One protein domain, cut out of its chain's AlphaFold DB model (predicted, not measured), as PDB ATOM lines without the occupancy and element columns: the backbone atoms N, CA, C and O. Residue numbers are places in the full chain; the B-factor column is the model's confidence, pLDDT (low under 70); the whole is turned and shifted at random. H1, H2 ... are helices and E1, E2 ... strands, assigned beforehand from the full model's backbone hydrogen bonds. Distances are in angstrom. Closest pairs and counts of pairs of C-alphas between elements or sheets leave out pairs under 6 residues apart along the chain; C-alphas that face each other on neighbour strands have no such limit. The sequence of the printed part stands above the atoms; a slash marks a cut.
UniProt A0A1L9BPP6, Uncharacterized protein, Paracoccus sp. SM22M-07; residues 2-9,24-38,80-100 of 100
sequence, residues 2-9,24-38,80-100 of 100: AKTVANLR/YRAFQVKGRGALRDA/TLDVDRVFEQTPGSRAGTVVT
ATOM      1  N   ALA A   2     -56.676 -30.751 -15.652       85.25
ATOM      2  CA  ALA A   2     -56.154 -31.489 -16.808       85.25
ATOM      3  C   ALA A   2     -54.615 -31.411 -16.873       85.25
ATOM      4  O   ALA A   2     -54.042 -30.352 -16.616       85.25
ATOM      5  N   LYS A   3     -53.950 -32.519 -17.234       93.44
ATOM      6  CA  LYS A   3     -52.476 -32.632 -17.276       93.44
ATOM      7  C   LYS A   3     -51.824 -31.535 -18.128       93.44
ATOM      8  O   LYS A   3     -50.797 -30.997 -17.740       93.44
ATOM      9  N   THR A   4     -52.463 -31.136 -19.228       92.81
ATOM     10  CA  THR A   4     -52.011 -30.033 -20.093       92.81
ATOM     11  C   THR A   4     -51.914 -28.698 -19.353       92.81
ATOM     12  O   THR A   4     -50.913 -28.003 -19.478       92.81
ATOM     13  N   VAL A   5     -52.919 -28.353 -18.539       95.19
ATOM     14  CA  VAL A   5     -52.929 -27.099 -17.765       95.19
ATOM     15  C   VAL A   5     -51.844 -27.135 -16.690       95.19
ATOM     16  O   VAL A   5     -51.175 -26.133 -16.463       95.19
ATOM     17  N   ALA A   6     -51.636 -28.291 -16.051       95.75
ATOM     18  CA  ALA A   6     -50.577 -28.456 -15.056       95.75
ATOM     19  C   ALA A   6     -49.187 -28.275 -15.683       95.75
ATOM     20  O   ALA A   6     -48.395 -27.491 -15.174       95.75
ATOM     21  N   ASN A   7     -48.934 -28.913 -16.828       96.00
ATOM     22  CA  ASN A   7     -47.675 -28.768 -17.559       96.00
ATOM     23  C   ASN A   7     -47.418 -27.314 -17.974       96.00
ATOM     24  O   ASN A   7     -46.300 -26.826 -17.847       96.00
ATOM     25  N   LEU A   8     -48.454 -26.611 -18.445       96.00
ATOM     26  CA  LEU A   8     -48.306 -25.225 -18.875       96.00
ATOM     27  C   LEU A   8     -48.029 -24.283 -17.693       96.00
ATOM     28  O   LEU A   8     -47.255 -23.346 -17.848       96.00
ATOM     29  N   ARG A   9     -48.594 -24.545 -16.505       95.81
ATOM     30  CA  ARG A   9     -48.229 -23.803 -15.284       95.81
ATOM     31  C   ARG A   9     -46.799 -24.084 -14.824       95.81
ATOM     32  O   ARG A   9     -46.178 -23.194 -14.260       95.81
ATOM     33  N   TYR A  24     -56.936 -26.061 -46.071       89.88
ATOM     34  CA  TYR A  24     -56.029 -26.992 -45.395       89.88
ATOM     35  C   TYR A  24     -54.660 -26.394 -45.024       89.88
ATOM     36  O   TYR A  24     -53.721 -27.107 -44.662       89.88
ATOM     37  N   ARG A  25     -54.532 -25.063 -45.082       95.44
ATOM     38  CA  ARG A  25     -53.324 -24.358 -44.656       95.44
ATOM     39  C   ARG A  25     -53.168 -24.507 -43.153       95.44
ATOM     40  O   ARG A  25     -54.092 -24.203 -42.398       95.44
ATOM     41  N   ALA A  26     -51.984 -24.931 -42.732       97.31
ATOM     42  CA  ALA A  26     -51.687 -25.175 -41.334       97.31
ATOM     43  C   ALA A  26     -50.418 -24.444 -40.898       97.31
ATOM     44  O   ALA A  26     -49.389 -24.487 -41.573       97.31
ATOM     45  N   PHE A  27     -50.487 -23.807 -39.732       97.50
ATOM     46  CA  PHE A  27     -49.365 -23.119 -39.105       97.50
ATOM     47  C   PHE A  27     -49.270 -23.513 -37.639       97.50
ATOM     48  O   PHE A  27     -50.280 -23.582 -36.941       97.50
ATOM     49  N   GLN A  28     -48.052 -23.738 -37.161       98.06
ATOM     50  CA  GLN A  28     -47.775 -23.992 -35.755       98.06
ATOM     51  C   GLN A  28     -46.993 -22.832 -35.165       98.06
ATOM     52  O   GLN A  28     -45.907 -22.505 -35.630       98.06
ATOM     53  N   VAL A  29     -47.530 -22.250 -34.103       97.69
ATOM     54  CA  VAL A  29     -46.845 -21.236 -33.305       97.69
ATOM     55  C   VAL A  29     -46.247 -21.890 -32.063       97.69
ATOM     56  O   VAL A  29     -46.807 -22.849 -31.516       97.69
ATOM     57  N   LYS A  30     -45.085 -21.400 -31.636       97.69
ATOM     58  CA  LYS A  30     -44.378 -21.831 -30.427       97.69
ATOM     59  C   LYS A  30     -43.944 -20.623 -29.617       97.69
ATOM     60  O   LYS A  30     -43.718 -19.548 -30.171       97.69
ATOM     61  N   GLY A  31     -43.835 -20.829 -28.313       97.56
ATOM     62  CA  GLY A  31     -43.344 -19.813 -27.401       97.56
ATOM     63  C   GLY A  31     -43.658 -20.141 -25.952       97.56
ATOM     64  O   GLY A  31     -43.788 -21.316 -25.580       97.56
ATOM     65  N   ARG A  32     -43.786 -19.088 -25.143       98.00
ATOM     66  CA  ARG A  32     -44.126 -19.206 -23.723       98.00
ATOM     67  C   ARG A  32     -45.530 -18.708 -23.433       98.00
ATOM     68  O   ARG A  32     -45.929 -17.648 -23.893       98.00
ATOM     69  N   GLY A  33     -46.272 -19.504 -22.677       96.75
ATOM     70  CA  GLY A  33     -47.644 -19.251 -22.292       96.75
ATOM     71  C   GLY A  33     -47.784 -18.955 -20.806       96.75
ATOM     72  O   GLY A  33     -47.189 -19.639 -19.973       96.75
ATOM     73  N   ALA A  34     -48.632 -17.987 -20.478       96.94
ATOM     74  CA  ALA A  34     -49.135 -17.763 -19.129       96.94
ATOM     75  C   ALA A  34     -50.623 -18.114 -19.065       96.94
ATOM     76  O   ALA A  34     -51.366 -17.888 -20.023       96.94
ATOM     77  N   LEU A  35     -51.055 -18.674 -17.934       97.31
ATOM     78  CA  LEU A  35     -52.434 -19.098 -17.718       97.31
ATOM     79  C   LEU A  35     -53.165 -18.179 -16.749       97.31
ATOM     80  O   LEU A  35     -52.619 -17.794 -15.716       97.31
ATOM     81  N   ARG A  36     -54.442 -17.939 -17.039       96.88
ATOM     82  CA  ARG A  36     -55.409 -17.350 -16.110       96.88
ATOM     83  C   ARG A  36     -56.755 -18.059 -16.214       96.88
ATOM     84  O   ARG A  36     -57.027 -18.767 -17.189       96.88
ATOM     85  N   ASP A  37     -57.602 -17.836 -15.220       96.56
ATOM     86  CA  ASP A  37     -58.995 -18.262 -15.289       96.56
ATOM     87  C   ASP A  37     -59.736 -17.463 -16.373       96.56
ATOM     88  O   ASP A  37     -59.402 -16.305 -16.649       96.56
ATOM     89  N   ALA A  38     -60.701 -18.111 -17.025       97.44
ATOM     90  CA  ALA A  38     -61.548 -17.479 -18.029       97.44
ATOM     91  C   ALA A  38     -62.601 -16.591 -17.362       97.44
ATOM     92  O   ALA A  38     -63.203 -16.980 -16.360       97.44
ATOM     93  N   THR A  80     -52.322 -16.904 -22.643       97.19
ATOM     94  CA  THR A  80     -51.666 -15.856 -23.438       97.19
ATOM     95  C   THR A  80     -50.307 -16.380 -23.868       97.19
ATOM     96  O   THR A  80     -49.552 -16.818 -23.006       97.19
ATOM     97  N   LEU A  81     -50.014 -16.365 -25.170       97.50
ATOM     98  CA  LEU A  81     -48.779 -16.895 -25.753       97.50
ATOM     99  C   LEU A  81     -47.902 -15.762 -26.295       97.50
ATOM    100  O   LEU A  81     -48.287 -15.097 -27.256       97.50
ATOM    101  N   ASP A  82     -46.700 -15.630 -25.746       97.75
ATOM    102  CA  ASP A  82     -45.619 -14.845 -26.334       97.75
ATOM    103  C   ASP A  82     -44.940 -15.693 -27.415       97.75
ATOM    104  O   ASP A  82     -44.220 -16.650 -27.112       97.75
ATOM    105  N   VAL A  83     -45.230 -15.391 -28.684       97.00
ATOM    106  CA  VAL A  83     -44.778 -16.180 -29.840       97.00
ATOM    107  C   VAL A  83     -43.308 -15.893 -30.148       97.00
ATOM    108  O   VAL A  83     -42.941 -14.749 -30.399       97.00
ATOM    109  N   ASP A  84     -42.482 -16.944 -30.193       96.06
ATOM    110  CA  ASP A  84     -41.068 -16.858 -30.588       96.06
ATOM    111  C   ASP A  84     -40.792 -17.426 -31.984       96.06
ATOM    112  O   ASP A  84     -39.878 -16.972 -32.676       96.06
ATOM    113  N   ARG A  85     -41.574 -18.420 -32.413       97.19
ATOM    114  CA  ARG A  85     -41.376 -19.128 -33.677       97.19
ATOM    115  C   ARG A  85     -42.701 -19.535 -34.285       97.19
ATOM    116  O   ARG A  85     -43.615 -19.991 -33.596       97.19
ATOM    117  N   VAL A  86     -42.753 -19.454 -35.606       97.75
ATOM    118  CA  VAL A  86     -43.868 -19.924 -36.421       97.75
ATOM    119  C   VAL A  86     -43.332 -20.934 -37.425       97.75
ATOM    120  O   VAL A  86     -42.252 -20.755 -37.981       97.75
ATOM    121  N   PHE A  87     -44.073 -22.013 -37.642       97.88
ATOM    122  CA  PHE A  87     -43.732 -23.076 -38.574       97.88
ATOM    123  C   PHE A  87     -44.883 -23.300 -39.543       97.88
ATOM    124  O   PHE A  87     -46.042 -23.351 -39.130       97.88
ATOM    125  N   GLU A  88     -44.572 -23.507 -40.817       97.50
ATOM    126  CA  GLU A  88     -45.547 -24.031 -41.761       97.50
ATOM    127  C   GLU A  88     -45.745 -25.520 -41.490       97.50
ATOM    128  O   GLU A  88     -44.788 -26.276 -41.332       97.50
ATOM    129  N   GLN A  89     -46.997 -25.939 -41.376       97.31
ATOM    130  CA  GLN A  89     -47.389 -27.326 -41.126       97.31
ATOM    131  C   GLN A  89     -48.315 -27.866 -42.214       97.31
ATOM    132  O   GLN A  89     -48.745 -29.014 -42.125       97.31
ATOM    133  N   THR A  90     -48.626 -27.062 -43.236       96.31
ATOM    134  CA  THR A  90     -49.366 -27.523 -44.411       96.31
ATOM    135  C   THR A  90     -48.617 -28.711 -45.022       96.31
ATOM    136  O   THR A  90     -47.436 -28.557 -45.353       96.31
ATOM    137  N   PRO A  91     -49.248 -29.892 -45.167       93.62
ATOM    138  CA  PRO A  91     -48.579 -31.048 -45.749       93.62
ATOM    139  C   PRO A  91     -48.027 -30.737 -47.141       93.62
ATOM    140  O   PRO A  91     -48.733 -30.224 -48.005       93.62
ATOM    141  N   GLY A  92     -46.744 -31.028 -47.346       93.44
ATOM    142  CA  GLY A  92     -46.025 -30.679 -48.567       93.44
ATOM    143  C   GLY A  92     -44.541 -30.448 -48.303       93.44
ATOM    144  O   GLY A  92     -44.052 -30.645 -47.192       93.44
ATOM    145  N   SER A  93     -43.814 -29.997 -49.325       93.75
ATOM    146  CA  SER A  93     -42.356 -29.801 -49.268       93.75
ATOM    147  C   SER A  93     -41.893 -28.755 -48.249       93.75
ATOM    148  O   SER A  93     -40.732 -28.764 -47.853       93.75
ATOM    149  N   ARG A  94     -42.790 -27.860 -47.819       91.44
ATOM    150  CA  ARG A  94     -42.521 -26.806 -46.830       91.44
ATOM    151  C   ARG A  94     -42.948 -27.170 -45.402       91.44
ATOM    152  O   ARG A  94     -42.723 -26.376 -44.489       91.44
ATOM    153  N   ALA A  95     -43.538 -28.344 -45.180       94.75
ATOM    154  CA  ALA A  95     -43.940 -28.775 -43.844       94.75
ATOM    155  C   ALA A  95     -42.731 -28.824 -42.889       94.75
ATOM    156  O   ALA A  95     -41.678 -29.367 -43.217       94.75
ATOM    157  N   GLY A  96     -42.880 -28.244 -41.700       94.00
ATOM    158  CA  GLY A  96     -41.823 -28.159 -40.689       94.00
ATOM    159  C   GLY A  96     -40.844 -26.998 -40.876       94.00
ATOM    160  O   GLY A  96     -39.980 -26.809 -40.020       94.00
ATOM    161  N   THR A  97     -40.970 -26.201 -41.940       96.19
ATOM    162  CA  THR A  97     -40.105 -25.032 -42.152       96.19
ATOM    163  C   THR A  97     -40.513 -23.863 -41.259       96.19
ATOM    164  O   THR A  97     -41.694 -23.669 -40.972       96.19
ATOM    165  N   VAL A  98     -39.527 -23.086 -40.800       94.31
ATOM    166  CA  VAL A  98     -39.769 -21.840 -40.060       94.31
ATOM    167  C   VAL A  98     -40.335 -20.799 -41.023       94.31
ATOM    168  O   VAL A  98     -39.804 -20.605 -42.115       94.31
ATOM    169  N   VAL A  99     -41.398 -20.121 -40.600       92.62
ATOM    170  CA  VAL A  99     -41.924 -18.932 -41.271       92.62
ATOM    171  C   VAL A  99     -41.190 -17.733 -40.683       92.62
ATOM    172  O   VAL A  99     -41.365 -17.423 -39.505       92.62
ATOM    173  N   THR A 100     -40.318 -17.131 -41.487       75.62
ATOM    174  CA  THR A 100     -39.608 -15.876 -41.190       75.62
ATOM    175  C   THR A 100     -40.427 -14.667 -41.586       75.62
ATOM    176  O   THR A 100     -41.009 -14.725 -42.695       75.62
TER     177      THR A 100
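AT A GLANCE: This is residues 2 to 9, 24 to 38 and 80 to 100 of the 100 residues of an uncharacterized protein of Paracoccus sp. SM22M-07 (UniProt A0A1L9BPP6). Picture a long, arched ribbon of two antiparallel strands, E1 and E2, with the short helix H1 near the E1 end that holds Leu 35. At the other end of the ribbon, residues 89 to 100 form a loop that folds back. The printed part has 44 residues, with one named helix and two named strands in the order H1, E1, E2; the sheet's order is E1 - E2, and the class is mixed, helices and strands. The whole is loose, with a radius of gyration of the C-alphas of 13.4 A, and elongated, spanning 38 by 21 by 17 A.

HOW THE PARTS SIT: Start with E1, residues 26 to 37, and E2, residues 80 to 88: they are antiparallel neighbours, 169 degrees between their directions. Look at N 28 and O 87, 2.8 A apart, and N 82 and O 32, 2.8 A apart, both within hydrogen-bond range. E1 bends by 83 degrees at residue 32, and E2 by 77 degrees at residue 84. Next find H1, residues 3 to 9: its closest C-alphas to E1 are those of Arg 9 and Leu 35, 6.8 A apart. H1 and E2 are apart. In H1 every O i to N i+4 pair is within hydrogen-bond range.

IN THESE COORDINATES: Find C-alpha 26 at (-51.687, -25.175, -41.334); from there E1 runs 27.9 A to C-alpha 37. E2 runs 21.0 A from C-alpha 80 to C-alpha 88 at (-45.547, -24.031, -41.761). H1 begins at C-alpha 3, (-52.476, -32.632, -17.276), and measures 10.0 A to C-alpha 9.

THE WHOLE: The two C-alphas farthest apart are those of Asp 37 and Ser 93, 39.6 A. Residues 10 to 23 are not printed, and C-alphas 9 and 24 are 31.3 A apart across that cut; residues 39 to 79 are not printed either, with 11.4 A between C-alphas 38 and 80. The mean pLDDT of the printed part is 95.2, and no printed residue is under 70.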